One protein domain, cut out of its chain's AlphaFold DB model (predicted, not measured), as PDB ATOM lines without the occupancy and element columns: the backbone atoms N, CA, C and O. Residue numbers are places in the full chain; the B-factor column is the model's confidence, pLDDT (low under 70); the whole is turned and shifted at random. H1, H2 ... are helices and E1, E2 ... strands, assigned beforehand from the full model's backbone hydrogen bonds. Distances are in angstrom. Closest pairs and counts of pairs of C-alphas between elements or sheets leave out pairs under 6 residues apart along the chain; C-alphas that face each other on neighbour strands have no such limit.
ATOM      1  N   GLN A   4       0.826  26.190  17.513       90.31
ATOM      2  CA  GLN A   4      -0.373  25.365  17.340       90.31
ATOM      3  C   GLN A   4      -0.652  24.498  18.570       90.31
ATOM      4  O   GLN A   4      -1.801  24.323  18.961       90.31
ATOM      5  N   GLU A   5       0.395  23.995  19.225       88.75
ATOM      6  CA  GLU A   5       0.246  23.213  20.450       88.75
ATOM      7  C   GLU A   5      -0.285  24.073  21.606       88.75
ATOM      8  O   GLU A   5      -1.193  23.635  22.310       88.75
ATOM      9  N   ILE A   6       0.209  25.310  21.752       89.75
ATOM     10  CA  ILE A   6      -0.318  26.284  22.726       89.75
ATOM     11  C   ILE A   6      -1.819  26.498  22.494       89.75
ATOM     12  O   ILE A   6      -2.618  26.347  23.418       89.75
ATOM     13  N   LYS A   7      -2.214  26.801  21.252       88.38
ATOM     14  CA  LYS A   7      -3.619  27.067  20.903       88.38
ATOM     15  C   LYS A   7      -4.529  25.858  21.125       88.38
ATOM     16  O   LYS A   7      -5.661  26.035  21.547       88.38
ATOM     17  N   ASN A   8      -4.038  24.642  20.893       88.81
ATOM     18  CA  ASN A   8      -4.817  23.415  21.083       88.81
ATOM     19  C   ASN A   8      -5.004  23.020  22.558       88.81
ATOM     20  O   ASN A   8      -5.878  22.210  22.868       88.81
ATOM     21  N   ARG A   9      -4.163  23.529  23.462       90.31
ATOM     22  CA  ARG A   9      -4.248  23.225  24.898       90.31
ATOM     23  C   ARG A   9      -5.110  24.207  25.677       90.31
ATOM     24  O   ARG A   9      -5.592  23.844  26.742       90.31
ATOM     25  N   LEU A  10      -5.293  25.421  25.167       93.25
ATOM     26  CA  LEU A  10      -5.933  26.512  25.895       93.25
ATOM     27  C   LEU A  10      -7.338  26.800  25.379       93.25
ATOM     28  O   LEU A  10      -7.571  26.849  24.176       93.25
ATOM     29  N   ASN A  11      -8.264  27.052  26.306       95.00
ATOM     30  CA  ASN A  11      -9.605  27.513  25.981       95.00
ATOM     31  C   ASN A  11      -9.660  29.029  26.152       95.00
ATOM     32  O   ASN A  11      -9.297  29.544  27.211       95.00
ATOM     33  N   ILE A  12     -10.179  29.759  25.168       97.06
ATOM     34  CA  ILE A  12     -10.240  31.219  25.241       97.06
ATOM     35  C   ILE A  12     -11.019  31.752  26.449       97.06
ATOM     36  O   ILE A  12     -10.635  32.788  26.990       97.06
ATOM     37  N   THR A  13     -12.063  31.067  26.928       97.00
ATOM     38  CA  THR A  13     -12.792  31.520  28.126       97.00
ATOM     39  C   THR A  13     -12.038  31.219  29.416       97.00
ATOM     40  O   THR A  13     -12.214  31.931  30.401       97.00
ATOM     41  N   GLU A  14     -11.171  30.209  29.424       95.00
ATOM     42  CA  GLU A  14     -10.262  29.933  30.537       95.00
ATOM     43  C   GLU A  14      -9.128  30.955  30.579       95.00
ATOM     44  O   GLU A  14      -8.924  31.584  31.615       95.00
ATOM     45  N   VAL A  15      -8.481  31.218  29.440       97.12
ATOM     46  CA  VAL A  15      -7.477  32.285  29.313       97.12
ATOM     47  C   VAL A  15      -8.071  33.627  29.740       97.12
ATOM     48  O   VAL A  15      -7.457  34.345  30.521       97.12
ATOM     49  N   ALA A  16      -9.297  33.945  29.312       97.94
ATOM     50  CA  ALA A  16     -10.005  35.147  29.745       97.94
ATOM     51  C   ALA A  16     -10.129  35.233  31.278       97.94
ATOM     52  O   ALA A  16      -9.817  36.279  31.845       97.94
ATOM     53  N   ARG A  17     -10.484  34.136  31.964       96.31
ATOM     54  CA  ARG A  17     -10.530  34.088  33.438       96.31
ATOM     55  C   ARG A  17      -9.157  34.323  34.075       96.31
ATOM     56  O   ARG A  17      -9.065  35.103  35.016       96.31
ATOM     57  N   HIS A  18      -8.085  33.736  33.537       96.38
ATOM     58  CA  HIS A  18      -6.712  34.001  34.007       96.38
ATOM     59  C   HIS A  18      -6.276  35.460  33.809       96.38
ATOM     60  O   HIS A  18      -5.430  35.968  34.546       96.38
ATOM     61  N   LEU A  19      -6.874  36.148  32.836       97.44
ATOM     62  CA  LEU A  19      -6.684  37.575  32.583       97.44
ATOM     63  C   LEU A  19      -7.627  38.469  33.413       97.44
ATOM     64  O   LEU A  19      -7.587  39.687  33.258       97.44
ATOM     65  N   GLY A  20      -8.462  37.897  34.290       97.38
ATOM     66  CA  GLY A  20      -9.420  38.633  35.126       97.38
ATOM     67  C   GLY A  20     -10.707  39.048  34.404       97.38
ATOM     68  O   GLY A  20     -11.409  39.948  34.859       97.38
ATOM     69  N   ILE A  21     -11.017  38.427  33.264       98.12
ATOM     70  CA  ILE A  21     -12.232  38.679  32.487       98.12
ATOM     71  C   ILE A  21     -13.276  37.619  32.846       98.12
ATOM     72  O   ILE A  21     -13.177  36.454  32.457       98.12
ATOM     73  N   GLU A  22     -14.318  38.043  33.557       97.00
ATOM     74  CA  GLU A  22     -15.400  37.164  34.000       97.00
ATOM     75  C   GLU A  22     -16.390  36.864  32.865       97.00
ATOM     76  O   GLU A  22     -17.256  37.675  32.522       97.00
ATOM     77  N   VAL A  23     -16.265  35.674  32.269       98.00
ATOM     78  CA  VAL A  23     -17.132  35.214  31.176       98.00
ATOM     79  C   VAL A  23     -18.351  34.476  31.725       98.00
ATOM     80  O   VAL A  23     -18.237  33.424  32.356       98.00
ATOM     81  N   ASN A  24     -19.549  34.972  31.415       97.56
ATOM     82  CA  ASN A  24     -20.786  34.286  31.766       97.56
ATOM     83  C   ASN A  24     -20.910  32.954  31.008       97.56
ATOM     84  O   ASN A  24     -20.876  32.924  29.779       97.56
ATOM     85  N   GLN A  25     -21.132  31.855  31.729       94.06
ATOM     86  CA  GLN A  25     -21.161  30.514  31.133       94.06
ATOM     87  C   GLN A  25     -22.308  30.299  30.134       94.06
ATOM     88  O   GLN A  25     -22.115  29.599  29.141       94.06
ATOM     89  N   ARG A  26     -23.484  30.895  30.374       95.06
ATOM     90  CA  ARG A  26     -24.688  30.694  29.547       95.06
ATOM     91  C   ARG A  26     -24.687  31.585  28.314       95.06
ATOM     92  O   ARG A  26     -25.010  31.128  27.227       95.06
ATOM     93  N   THR A  27     -24.364  32.863  28.483       96.81
ATOM     94  CA  THR A  27     -24.404  33.831  27.377       96.81
ATOM     95  C   THR A  27     -23.086  33.904  26.614       96.81
ATOM     96  O   THR A  27     -23.065  34.451  25.512       96.81
ATOM     97  N   LYS A  28     -21.997  33.373  27.189       97.81
ATOM     98  CA  LYS A  28     -20.620  33.501  26.690       97.81
ATOM     99  C   LYS A  28     -20.229  34.964  26.470       97.81
ATOM    100  O   LYS A  28     -19.546  35.297  25.506       97.81
ATOM    101  N   ARG A  29     -20.699  35.855  27.348       98.25
ATOM    102  CA  ARG A  29     -20.425  37.299  27.300       98.25
ATOM    103  C   ARG A  29     -19.740  37.782  28.571       98.25
ATOM    104  O   ARG A  29     -19.967  37.215  29.639       98.25
ATOM    105  N   ALA A  30     -18.955  38.845  28.444       98.44
ATOM    106  CA  ALA A  30     -18.280  39.540  29.536       98.44
ATOM    107  C   ALA A  30     -18.348  41.061  29.334       98.44
ATOM    108  O   ALA A  30     -18.609  41.542  28.225       98.44
ATOM    109  N   LEU A  31     -18.092  41.814  30.404       98.38
ATOM    110  CA  LEU A  31     -17.739  43.229  30.278       98.38
ATOM    111  C   LEU A  31     -16.388  43.328  29.568       98.38
ATOM    112  O   LEU A  31     -15.455  42.595  29.894       98.38
ATOM    113  N   CYS A  32     -16.290  44.211  28.581       98.12
ATOM    114  CA  CYS A  32     -15.043  44.422  27.864       98.12
ATOM    115  C   CYS A  32     -14.092  45.283  28.713       98.12
ATOM    116  O   CYS A  32     -14.416  46.441  28.969       98.12
ATOM    117  N   PRO A  33     -12.899  44.792  29.097       97.25
ATOM    118  CA  PRO A  33     -11.943  45.580  29.881       97.25
ATOM    119  C   PRO A  33     -11.229  46.659  29.049       97.25
ATOM    120  O   PRO A  33     -10.485  47.472  29.587       97.25
ATOM    121  N   PHE A  34     -11.422  46.668  27.725       97.06
ATOM    122  CA  PHE A  34     -10.707  47.551  26.796       97.06
ATOM    123  C   PHE A  34     -11.422  48.877  26.521       97.06
ATOM    124  O   PHE A  34     -10.966  49.659  25.689       97.06
ATOM    125  N   HIS A  35     -12.550  49.116  27.186       97.06
ATOM    126  CA  HIS A  35     -13.234  50.402  27.238       97.06
ATOM    127  C   HIS A  35     -14.097  50.467  28.507       97.06
ATOM    128  O   HIS A  35     -14.252  49.472  29.211       97.06
ATOM    129  N   ALA A  36     -14.667  51.634  28.809       96.69
ATOM    130  CA  ALA A  36     -15.619  51.766  29.908       96.69
ATOM    131  C   ALA A  36     -16.937  51.058  29.553       96.69
ATOM    132  O   ALA A  36     -17.829  51.654  28.947       96.69
ATOM    133  N   ASP A  37     -17.038  49.780  29.907       96.56
ATOM    134  CA  ASP A  37     -18.195  48.946  29.609       96.56
ATOM    135  C   ASP A  37     -19.109  48.787  30.834       96.56
ATOM    136  O   ASP A  37     -18.655  48.510  31.944       96.56
ATOM    137  N   LYS A  38     -20.417  48.958  30.627       95.56
ATOM    138  CA  LYS A  38     -21.464  48.759  31.649       95.56
ATOM    139  C   LYS A  38     -22.401  47.602  31.311       95.56
ATOM    140  O   LYS A  38     -23.118  47.132  32.189       95.56
ATOM    141  N   ASN A  39     -22.418  47.159  30.054       95.69
ATOM    142  CA  ASN A  39     -23.325  46.133  29.554       95.69
ATOM    143  C   ASN A  39     -22.497  45.101  28.791       95.69
ATOM    144  O   ASN A  39     -21.955  45.478  27.761       95.69
ATOM    145  N   PRO A  40     -22.441  43.820  29.205       97.62
ATOM    146  CA  PRO A  40     -21.550  42.817  28.618       97.62
ATOM    147  C   PRO A  40     -21.523  42.827  27.081       97.62
ATOM    148  O   PRO A  40     -22.395  42.249  26.421       97.62
ATOM    149  N   SER A  41     -20.535  43.510  26.505       97.81
ATOM    150  CA  SER A  41     -20.441  43.781  25.065       97.81
ATOM    151  C   SER A  41     -19.431  42.877  24.364       97.81
ATOM    152  O   SER A  41     -19.431  42.779  23.136       97.81
ATOM    153  N   MET A  42     -18.587  42.200  25.142       98.44
ATOM    154  CA  MET A  42     -17.618  41.229  24.664       98.44
ATOM    155  C   MET A  42     -18.249  39.840  24.632       98.44
ATOM    156  O   MET A  42     -18.787  39.390  25.640       98.44
ATOM    157  N   GLN A  43     -18.189  39.161  23.491       98.50
ATOM    158  CA  GLN A  43     -18.715  37.813  23.302       98.50
ATOM    159  C   GLN A  43     -17.605  36.844  22.897       98.50
ATOM    160  O   GLN A  43     -16.716  37.190  22.121       98.50
ATOM    161  N   PHE A  44     -17.687  35.625  23.417       98.50
ATOM    162  CA  PHE A  44     -16.721  34.552  23.232       98.50
ATOM    163  C   PHE A  44     -17.343  33.406  22.434       98.50
ATOM    164  O   PHE A  44     -18.488  33.016  22.668       98.50
ATOM    165  N   SER A  45     -16.562  32.834  21.523       97.25
ATOM    166  CA  SER A  45     -16.867  31.582  20.838       97.25
ATOM    167  C   SER A  45     -15.798  30.558  21.199       97.25
ATOM    168  O   SER A  45     -14.670  30.636  20.722       97.25
ATOM    169  N   GLU A  46     -16.154  29.593  22.049       94.38
ATOM    170  CA  GLU A  46     -15.266  28.478  22.416       94.38
ATOM    171  C   GLU A  46     -15.045  27.523  21.238       94.38
ATOM    172  O   GLU A  46     -13.974  26.955  21.093       94.38
ATOM    173  N   GLU A  47     -16.022  27.375  20.347       92.88
ATOM    174  CA  GLU A  47     -15.851  26.556  19.144       92.88
ATOM    175  C   GLU A  47     -14.767  27.137  18.227       92.88
ATOM    176  O   GLU A  47     -13.868  26.427  17.788       92.88
ATOM    177  N   LYS A  48     -14.823  28.452  17.981       95.38
ATOM    178  CA  LYS A  48     -13.881  29.150  17.098       95.38
ATOM    179  C   LYS A  48     -12.609  29.618  17.812       95.38
ATOM    180  O   LYS A  48     -11.707  30.099  17.142       95.38
ATOM    181  N   GLN A  49     -12.551  29.509  19.143       96.62
ATOM    182  CA  GLN A  49     -11.459  30.014  19.988       96.62
ATOM    183  C   GLN A  49     -11.146  31.507  19.753       96.62
ATOM    184  O   GLN A  49      -9.989  31.917  19.692       96.62
ATOM    185  N   ILE A  50     -12.200  32.326  19.635       98.00
ATOM    186  CA  ILE A  50     -12.117  33.781  19.407       98.00
ATOM    187  C   ILE A  50     -13.066  34.560  20.317       98.00
ATOM    188  O   ILE A  50     -14.061  34.024  20.819       98.00
ATOM    189  N   CYS A  51     -12.786  35.848  20.498       98.50
ATOM    190  CA  CYS A  51     -13.701  36.796  21.109       98.50
ATOM    191  C   CYS A  51     -13.785  38.092  20.299       98.50
ATOM    192  O   CYS A  51     -12.851  38.479  19.595       98.50
ATOM    193  N   THR A  52     -14.929  38.760  20.410       98.50
ATOM    194  CA  THR A  52     -15.206  40.028  19.735       98.50
ATOM    195  C   THR A  52     -15.971  40.930  20.687       98.50
ATOM    196  O   THR A  52     -16.909  40.490  21.354       98.50
ATOM    197  N   CYS A  53     -15.599  42.204  20.746       98.31
ATOM    198  CA  CYS A  53     -16.422  43.218  21.392       98.31
ATOM    199  C   CYS A  53     -17.294  43.924  20.350       98.31
ATOM    200  O   CYS A  53     -16.776  44.458  19.375       98.31
ATOM    201  N   PHE A  54     -18.610  43.933  20.566       97.38
ATOM    202  CA  PHE A  54     -19.594  44.524  19.646       97.38
ATOM    203  C   PHE A  54     -19.994  45.963  20.013       97.38
ATOM    204  O   PHE A  54     -20.959  46.499  19.473       97.38
ATOM    205  N   SER A  55     -19.280  46.591  20.948       97.06
ATOM    206  CA  SER A  55     -19.458  48.006  21.278       97.06
ATOM    207  C   SER A  55     -18.747  48.881  20.248       97.06
ATOM    208  O   SER A  55     -17.585  48.638  19.932       97.06
ATOM    209  N   SER A  56     -19.400  49.949  19.783       95.88
ATOM    210  CA  SER A  56     -18.780  50.948  18.898       95.88
ATOM    211  C   SER A  56     -17.645  51.733  19.567       95.88
ATOM    212  O   SER A  56     -16.878  52.398  18.883       95.88
ATOM    213  N   ASN A  57     -17.531  51.654  20.896       96.25
ATOM    214  CA  ASN A  57     -16.474  52.300  21.677       96.25
ATOM    215  C   ASN A  57     -15.250  51.391  21.886       96.25
ATOM    216  O   ASN A  57     -14.404  51.690  22.729       96.25
ATOM    217  N   CYS A  58     -15.164  50.261  21.179       96.88
ATOM    218  CA  CYS A  58     -14.073  49.309  21.317       96.88
ATOM    219  C   CYS A  58     -13.337  49.092  19.995       96.88
ATOM    220  O   CYS A  58     -13.943  48.796  18.971       96.88
ATOM    221  N   ASN A  59     -12.006  49.131  20.062       94.81
ATOM    222  CA  ASN A  59     -11.126  48.924  18.911       94.81
ATOM    223  C   ASN A  59     -10.400  47.569  18.971       94.81
ATOM    224  O   ASN A  59      -9.333  47.421  18.387       94.81
ATOM    225  N   LEU A  60     -10.923  46.594  19.727       95.62
ATOM    226  CA  LEU A  60     -10.309  45.265  19.826       95.62
ATOM    227  C   LEU A  60     -10.418  44.482  18.510       95.62
ATOM    228  O   LEU A  60      -9.486  43.780  18.137       95.62
ATOM    229  N   GLY A  61     -11.565  44.582  17.831       94.81
ATOM    230  CA  GLY A  61     -11.913  43.679  16.737       94.81
ATOM    231  C   GLY A  61     -12.181  42.248  17.222       94.81
ATOM    232  O   GLY A  61     -12.557  42.027  18.375       94.81
ATOM    233  N   THR A  62     -12.013  41.287  16.313       98.31
ATOM    234  CA  THR A  62     -12.078  39.848  16.603       98.31
ATOM    235  C   THR A  62     -10.667  39.322  16.817       98.31
ATOM    236  O   THR A  62      -9.837  39.439  15.917       98.31
ATOM    237  N   VAL A  63     -10.403  38.727  17.978       98.25
ATOM    238  CA  VAL A  63      -9.074  38.223  18.355       98.25
ATOM    239  C   VAL A  63      -9.152  36.805  18.909       98.25
ATOM    240  O   VAL A  63     -10.193  36.381  19.411       98.25
ATOM    241  N   ASP A  64      -8.047  36.073  18.812       97.62
ATOM    242  CA  ASP A  64      -7.875  34.762  19.439       97.62
ATOM    243  C   ASP A  64      -7.217  34.883  20.829       97.62
ATOM    244  O   ASP A  64      -7.063  35.978  21.375       97.62
ATOM    245  N   VAL A  65      -6.813  33.750  21.410       97.38
ATOM    246  CA  VAL A  65      -6.137  33.695  22.719       97.38
ATOM    247  C   VAL A  65      -4.857  34.534  22.789       97.38
ATOM    248  O   VAL A  65      -4.559  35.094  23.847       97.38
ATOM    249  N   ILE A  66      -4.111  34.652  21.685       97.69
ATOM    250  CA  ILE A  66      -2.871  35.431  21.639       97.69
ATOM    251  C   ILE A  66      -3.231  36.910  21.648       97.69
ATOM    252  O   ILE A  66      -2.801  37.622  22.554       97.69
ATOM    253  N   GLY A  67      -4.090  37.347  20.723       98.06
ATOM    254  CA  GLY A  67      -4.486  38.755  20.630       98.06
ATOM    255  C   GLY A  67      -5.200  39.260  21.889       98.06
ATOM    256  O   GLY A  67      -4.975  40.388  22.331       98.06
ATOM    257  N   LEU A  68      -6.007  38.411  22.535       98.44
ATOM    258  CA  LEU A  68      -6.611  38.731  23.828       98.44
ATOM    259  C   LEU A  68      -5.545  38.968  24.909       98.44
ATOM    260  O   LEU A  68      -5.645  39.934  25.666       98.44
ATOM    261  N   THR A  69      -4.524  38.110  24.970       98.44
ATOM    262  CA  THR A  69      -3.433  38.191  25.954       98.44
ATOM    263  C   THR A  69      -2.549  39.410  25.721       98.44
ATOM    264  O   THR A  69      -2.264  40.141  26.673       98.44
ATOM    265  N   GLU A  70      -2.168  39.670  24.468       98.31
ATOM    266  CA  GLU A  70      -1.434  40.875  24.064       98.31
ATOM    267  C   GLU A  70      -2.164  42.124  24.553       98.31
ATOM    268  O   GLU A  70      -1.574  42.975  25.223       98.31
ATOM    269  N   ARG A  71      -3.476  42.208  24.297       97.88
ATOM    270  CA  ARG A  71      -4.257  43.388  24.667       97.88
ATOM    271  C   ARG A  71      -4.470  43.519  26.172       97.88
ATOM    272  O   ARG A  71      -4.367  44.629  26.688       97.88
ATOM    273  N   ALA A  72      -4.763  42.422  26.869       97.75
ATOM    274  CA  ALA A  72      -5.044  42.421  28.306       97.75
ATOM    275  C   ALA A  72      -3.809  42.700  29.163       97.75
ATOM    276  O   ALA A  72      -3.920  43.360  30.195       97.75
ATOM    277  N   LYS A  73      -2.638  42.217  28.744       96.94
ATOM    278  CA  LYS A  73      -1.387  42.387  29.492       96.94
ATOM    279  C   LYS A  73      -0.471  43.466  28.912       96.94
ATOM    280  O   LYS A  73       0.573  43.722  29.501       96.94
ATOM    281  N   ASN A  74      -0.864  44.098  27.802       97.31
ATOM    282  CA  ASN A  74      -0.046  45.046  27.043       97.31
ATOM    283  C   ASN A  74       1.326  44.453  26.673       97.31
ATOM    284  O   ASN A  74       2.369  45.045  26.944       97.31
ATOM    285  N   LEU A  75       1.296  43.248  26.104       97.94
ATOM    286  CA  LEU A  75       2.471  42.470  25.718       97.94
ATOM    287  C   LEU A  75       2.626  42.446  24.201       97.94
ATOM    288  O   LEU A  75       1.636  42.516  23.470       97.94
ATOM    289  N   ASN A  76       3.859  42.278  23.730       98.12
ATOM    290  CA  ASN A  76       4.083  41.889  22.340       98.12
ATOM    291  C   ASN A  76       3.797  40.389  22.128       98.12
ATOM    292  O   ASN A  76       3.648  39.622  23.083       98.12
ATOM    293  N   THR A  77       3.775  39.945  20.871       96.56
ATOM    294  CA  THR A  77       3.442  38.557  20.512       96.56
ATOM    295  C   THR A  77       4.351  37.529  21.171       96.56
ATOM    296  O   THR A  77       3.878  36.491  21.629       96.56
ATOM    297  N   HIS A  78       5.654  37.800  21.260       96.44
ATOM    298  CA  HIS A  78       6.602  36.869  21.868       96.44
ATOM    299  C   HIS A  78       6.359  36.729  23.379       96.44
ATOM    300  O   HIS A  78       6.337  35.620  23.911       96.44
ATOM    301  N   GLU A  79       6.127  37.839  24.074       98.06
ATOM    302  CA  GLU A  79       5.802  37.842  25.502       98.06
ATOM    303  C   GLU A  79       4.453  37.167  25.788       98.06
ATOM    304  O   GLU A  79       4.345  36.382  26.731       98.06
ATOM    305  N   ALA A  80       3.440  37.413  24.953       98.00
ATOM    306  CA  ALA A  80       2.141  36.756  25.059       98.00
ATOM    307  C   ALA A  80       2.256  35.239  24.842       98.00
ATOM    308  O   ALA A  80       1.689  34.461  25.608       98.00
ATOM    309  N   LEU A  81       3.039  34.802  23.850       96.88
ATOM    310  CA  LEU A  81       3.325  33.384  23.620       96.88
ATOM    311  C   LEU A  81       4.052  32.744  24.803       96.88
ATOM    312  O   LEU A  81       3.730  31.612  25.157       96.88
ATOM    313  N   LYS A  82       4.994  33.454  25.437       96.50
ATOM    314  CA  LYS A  82       5.673  32.970  26.645       96.50
ATOM    315  C   LYS A  82       4.684  32.770  27.797       96.50
ATOM    316  O   LYS A  82       4.650  31.688  28.377       96.50
ATOM    317  N   TYR A  83       3.834  33.762  28.061       96.69
ATOM    318  CA  TYR A  83       2.786  33.669  29.084       96.69
ATOM    319  C   TYR A  83       1.825  32.497  28.822       96.69
ATOM    320  O   TYR A  83       1.539  31.702  29.713       96.69
ATOM    321  N   LEU A  84       1.357  32.353  27.579       96.31
ATOM    322  CA  LEU A  84       0.444  31.273  27.197       96.31
ATOM    323  C   LEU A  84       1.120  29.898  27.228       96.31
ATOM    324  O   LEU A  84       0.471  28.913  27.553       96.31
ATOM    325  N   SER A  85       2.411  29.817  26.910       94.75
ATOM    326  CA  SER A  85       3.210  28.596  27.034       94.75
ATOM    327  C   SER A  85       3.284  28.119  28.484       94.75
ATOM    328  O   SER A  85       3.105  26.931  28.743       94.75
ATOM    329  N   GLU A  86       3.552  29.036  29.415       93.88
ATOM    330  CA  GLU A  86       3.580  28.743  30.853       93.88
ATOM    331  C   GLU A  86       2.202  28.256  31.321       93.88
ATOM    332  O   GLU A  86       2.093  27.162  31.874       93.88
ATOM    333  N   LEU A  87       1.137  28.985  30.966       93.25
ATOM    334  CA  LEU A  87      -0.237  28.606  31.296       93.25
ATOM    335  C   LEU A  87      -0.627  27.233  30.721       93.25
ATOM    336  O   LEU A  87      -1.220  26.403  31.405       93.25
ATOM    337  N   ALA A  88      -0.250  26.957  29.472       91.38
ATOM    338  CA  ALA A  88      -0.563  25.700  28.801       91.38
ATOM    339  C   ALA A  88       0.189  24.482  29.377       91.38
ATOM    340  O   ALA A  88      -0.207  23.336  29.131       91.38
ATOM    341  N   GLY A  89       1.280  24.716  30.112       85.88
ATOM    342  CA  GLY A  89       1.989  23.691  30.878       85.88
ATOM    343  C   GLY A  89       1.243  23.263  32.145       85.88
ATOM    344  O   GLY A  89       1.407  22.127  32.588       85.88
ATOM    345  N   GLU A  90       0.397  24.136  32.693       80.50
ATOM    346  CA  GLU A  90      -0.409  23.885  33.895       80.50
ATOM    347  C   GLU A  90      -1.788  23.279  33.564       80.50
ATOM    348  O   GLU A  90      -2.380  22.571  34.382       80.50
ATOM    349  N   THR A  91      -2.299  23.508  32.350       70.81
ATOM    350  CA  THR A  91      -3.616  23.026  31.895       70.81
ATOM    351  C   THR A  91      -3.590  21.613  31.297       70.81
ATOM    352  O   THR A  91      -2.653  21.229  30.592       70.81
ATOM    353  N   LYS A  92      -4.671  20.843  31.491       65.12
ATOM    354  CA  LYS A  92      -4.897  19.571  30.774       65.12
ATOM    355  C   LYS A  92      -5.313  19.845  29.319       65.12
ATOM    356  O   LYS A  92      -6.082  20.773  29.092       65.12
ATOM    357  N   PRO A  93      -4.871  19.034  28.337       63.91
ATOM    358  CA  PRO A  93      -5.222  19.246  26.936       63.91
ATOM    359  C   PRO A  93      -6.738  19.163  26.713       63.91
ATOM    360  O   PRO A  93      -7.404  18.257  27.219       63.91
ATOM    361  N   ILE A  94      -7.266  20.091  25.917       64.69
ATOM    362  CA  ILE A  94      -8.685  20.149  25.564       64.69
ATOM    363  C   ILE A  94      -8.957  19.150  24.443       64.69
ATOM    364  O   ILE A  94      -8.318  19.173  23.391       64.69
ATOM    365  N   ILE A  95      -9.945  18.280  24.642       63.25
ATOM    366  CA  ILE A  95     -10.468  17.438  23.566       63.25
ATOM    367  C   ILE A  95     -11.553  18.243  22.850       63.25
ATOM    368  O   ILE A  95     -12.667  18.371  23.348       63.25
ATOM    369  N   HIS A  96     -11.224  18.817  21.693       63.59
ATOM    370  CA  HIS A  96     -12.216  19.477  20.844       63.59
ATOM    371  C   HIS A  96     -13.240  18.459  20.309       63.59
ATOM    372  O   HIS A  96     -12.856  17.406  19.798       63.59
ATOM    373  N   GLU A  97     -14.532  18.804  20.354       62.16
ATOM    374  CA  GLU A  97     -15.645  17.984  19.836       62.16
ATOM    375  C   GLU A  97     -15.430  17.590  18.363       62.16
ATOM    376  O   GLU A  97     -15.647  16.446  17.978       62.16
ATOM    377  N   GLN A  98     -14.897  18.506  17.549       61.75
ATOM    378  CA  GLN A  98     -14.542  18.237  16.150       61.75
ATOM    379  C   GLN A  98     -13.489  17.128  16.031       61.75
ATOM    380  O   GLN A  98     -13.628  16.226  15.214       61.75
ATOM    381  N   LYS A  99     -12.475  17.143  16.905       64.81
ATOM    382  CA  LYS A  99     -11.430  16.113  16.947       64.81
ATOM    383  C   LYS A  99     -11.999  14.772  17.411       64.81
ATOM    384  O   LYS A  99     -11.608  13.734  16.893       64.81
ATOM    385  N   ARG A 100     -12.955  14.788  18.347       68.75
ATOM    386  CA  ARG A 100     -13.714  13.597  18.757       68.75
ATOM    387  C   ARG A 100     -14.504  13.012  17.582       68.75
ATOM    388  O   ARG A 100     -14.455  11.804  17.393       68.75
ATOM    389  N   GLN A 101     -15.181  13.843  16.792       72.06
ATOM    390  CA  GLN A 101     -15.947  13.393  15.628       72.06
ATOM    391  C   GLN A 101     -15.040  12.746  14.570       72.06
ATOM    392  O   GLN A 101     -15.319  11.630  14.144       72.06
ATOM    393  N   THR A 102     -13.909  13.379  14.237       72.75
ATOM    394  CA  THR A 102     -12.921  12.810  13.304       72.75
ATOM    395  C   THR A 102     -12.358  11.483  13.811       72.75
ATOM    396  O   THR A 102     -12.302  10.521  13.057       72.75
ATOM    397  N   LEU A 103     -12.020  11.381  15.102       79.00
ATOM    398  CA  LEU A 103     -11.535  10.127  15.696       79.00
ATOM    399  C   LEU A 103     -12.589   9.011  15.651       79.00
ATOM    400  O   LEU A 103     -12.250   7.850  15.432       79.00
ATOM    401  N   ILE A 104     -13.866   9.345  15.865       80.12
ATOM    402  CA  ILE A 104     -14.974   8.387  15.759       80.12
ATOM    403  C   ILE A 104     -15.150   7.934  14.307       80.12
ATOM    404  O   ILE A 104     -15.333   6.740  14.068       80.12
ATOM    405  N   GLU A 105     -15.077   8.847  13.342       81.00
ATOM    406  CA  GLU A 105     -15.162   8.531  11.911       81.00
ATOM    407  C   GLU A 105     -13.998   7.638  11.463       81.00
ATOM    408  O   GLU A 105     -14.230   6.580  10.876       81.00
ATOM    409  N   GLU A 106     -12.762   7.993  11.819       83.81
ATOM    410  CA  GLU A 106     -11.560   7.198  11.543       83.81
ATOM    411  C   GLU A 106     -11.653   5.797  12.160       83.81
ATOM    412  O   GLU A 106     -11.389   4.798  11.487       83.81
ATOM    413  N   PHE A 107     -12.085   5.699  13.421       86.25
ATOM    414  CA  PHE A 107     -12.277   4.416  14.093       86.25
ATOM    415  C   PHE A 107     -13.378   3.575  13.430       86.25
ATOM    416  O   PHE A 107     -13.205   2.371  13.241       86.25
ATOM    417  N   THR A 108     -14.486   4.199  13.030       87.19
ATOM    418  CA  THR A 108     -15.595   3.520  12.343       87.19
ATOM    419  C   THR A 108     -15.140   2.935  11.004       87.19
ATOM    420  O   THR A 108     -15.438   1.775  10.721       87.19
ATOM    421  N   ILE A 109     -14.359   3.682  10.213       86.81
ATOM    422  CA  ILE A 109     -13.774   3.202   8.945       86.81
ATOM    423  C   ILE A 109     -12.839   2.006   9.186       86.81
ATOM    424  O   ILE A 109     -12.870   1.020   8.451       86.81
ATOM    425  N   LEU A 110     -12.024   2.061  10.240       84.75
ATOM    426  CA  LEU A 110     -11.087   0.991  10.592       84.75
ATOM    427  C   LEU A 110     -11.788  -0.311  11.000       84.75
ATOM    428  O   LEU A 110     -11.302  -1.401  10.691       84.75
ATOM    429  N   VAL A 111     -12.917  -0.217  11.705       84.69
ATOM    430  CA  VAL A 111     -13.702  -1.390  12.113       84.69
ATOM    431  C   VAL A 111     -14.410  -2.013  10.911       84.69
ATOM    432  O   VAL A 111     -14.375  -3.233  10.771       84.69
ATOM    433  N   THR A 112     -14.996  -1.220  10.010       81.44
ATOM    434  CA  THR A 112     -15.716  -1.761   8.842       81.44
ATOM    435  C   THR A 112     -14.792  -2.481   7.861       81.44
ATOM    436  O   THR A 112     -15.159  -3.544   7.365       81.44
ATOM    437  N   GLN A 113     -13.566  -1.990   7.652       78.25
ATOM    438  CA  GLN A 113     -12.571  -2.647   6.791       78.25
ATOM    439  C   GLN A 113     -12.086  -4.007   7.322       78.25
ATOM    440  O   GLN A 113     -11.660  -4.855   6.539       78.25
ATOM    441  N   LYS A 114     -12.147  -4.244   8.640       69.81
ATOM    442  CA  LYS A 114     -11.744  -5.521   9.255       69.81
ATOM    443  C   LYS A 114     -12.824  -6.604   9.214       69.81
ATOM    444  O   LYS A 114     -12.505  -7.754   9.476       69.81
ATOM    445  N   VAL A 115     -14.076  -6.251   8.921       64.38
ATOM    446  CA  VAL A 115     -15.210  -7.199   8.878       64.38
ATOM    447  C   VAL A 115     -15.430  -7.761   7.464       64.38
ATOM    448  O   VAL A 115     -16.116  -8.761   7.292       64.38
ATOM    449  N   THR A 116     -14.830  -7.146   6.443       58.19
ATOM    450  CA  THR A 116     -14.967  -7.537   5.029       58.19
ATOM    451  C   THR A 116     -13.883  -8.499   4.516       58.19
ATOM    452  O   THR A 116     -13.812  -8.703   3.308       58.19
TER     453      THR A 116
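AT A GLANCE: This is residues 4 to 116 of the 117 residues of an uncharacterized protein of Flavobacterium sp. CS20 (UniProt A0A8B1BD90). A compact head bears one long helical arm, H5, of which residues 99 to 115 stick out from the head together with residue 116. In the head, a small sheet of three strands is grazed by H2 with its residues 12 to 16 and by H3 with its residues 65 to 71; H4 crosses H3 and has no C-alpha near the sheet, the short H1 touches H4 at its residues 84 to 88, and the long loop of residues 19 to 41 pairs with E1 through its residues 29 to 30. The 113 printed residues hold five named helices and three named strands, in the order H1 H2 E1 E2 E3 H3 H4 H5, mostly helix by class. The sheet, E1 - E2 - E3, is antiparallel. The whole is loose, with a radius of gyration of the C-alphas of 17.5 A, and spans 64 by 29 by 20 A, the arm making the length.

HOW THE PARTS SIT: H1, residues 4 to 9, touches H4, residues 77 to 90, at a steep tilt of 41 degrees, the same way; H4 touches H1 with residues 84 to 88 alone, and the closest C-alphas, those of Arg 9 and Ala 88, are 5.9 A apart. H2, residues 12 to 18, touches H3, residues 65 to 73, at a shallow tilt of 28 degrees, the same way, with the C-alphas of Ile 12 and Val 65 closest at 5.4 A. E1, residues 42 to 45, E2, residues 50 to 53, and E3, residues 62 to 64, form a meander, each strand the antiparallel neighbour of the one before. The hairpin E1 and E2 has N 43 and O 52 at 2.8 A, and the hairpin E2 and E3 has N 51 and O 63 at 2.9 A, both within hydrogen-bond range. Residues 29 to 30 pair antiparallel with residues 42 to 43 of E1. H2 only grazes the sheet with residues 12 to 16, and H3 only grazes it with residues 65 to 71. H3 and H4 touch and are only just about perpendicular, at 73 degrees, with the C-alphas of Glu 70 and Ala 80 closest at 5.5 A. H5, residues 97 to 115, touches no helix and is not on the sheet. Each O i to N i+4 pair is within hydrogen-bond range in H1, H2 and H3, against 9 of 10 in H4 and 13 of 15 in H5.

IN THESE COORDINATES: H1 begins at C-alpha 4, (-0.373, 25.365, 17.340). E1 begins at C-alpha 42, (-17.618, 41.229, 24.664). From first to last C-alpha H3 measures 12.0 A, H4 20.2 A and H5 27.5 A; H5 ends at C-alpha 115, (-15.210, -7.199, 8.878).

THE WHOLE: The C-alphas of Ala 36 and Thr 116 are the two farthest apart, at 64.3 A. Without residues 99 to 116, which stand free, the body spans 34 by 30 by 19 A. The printed part has no cut, and the link from H2 to E1, 23 residues, is long. The mean pLDDT of the printed part is 90.7; residues 92 to 100 and 114 to 116 are under 70.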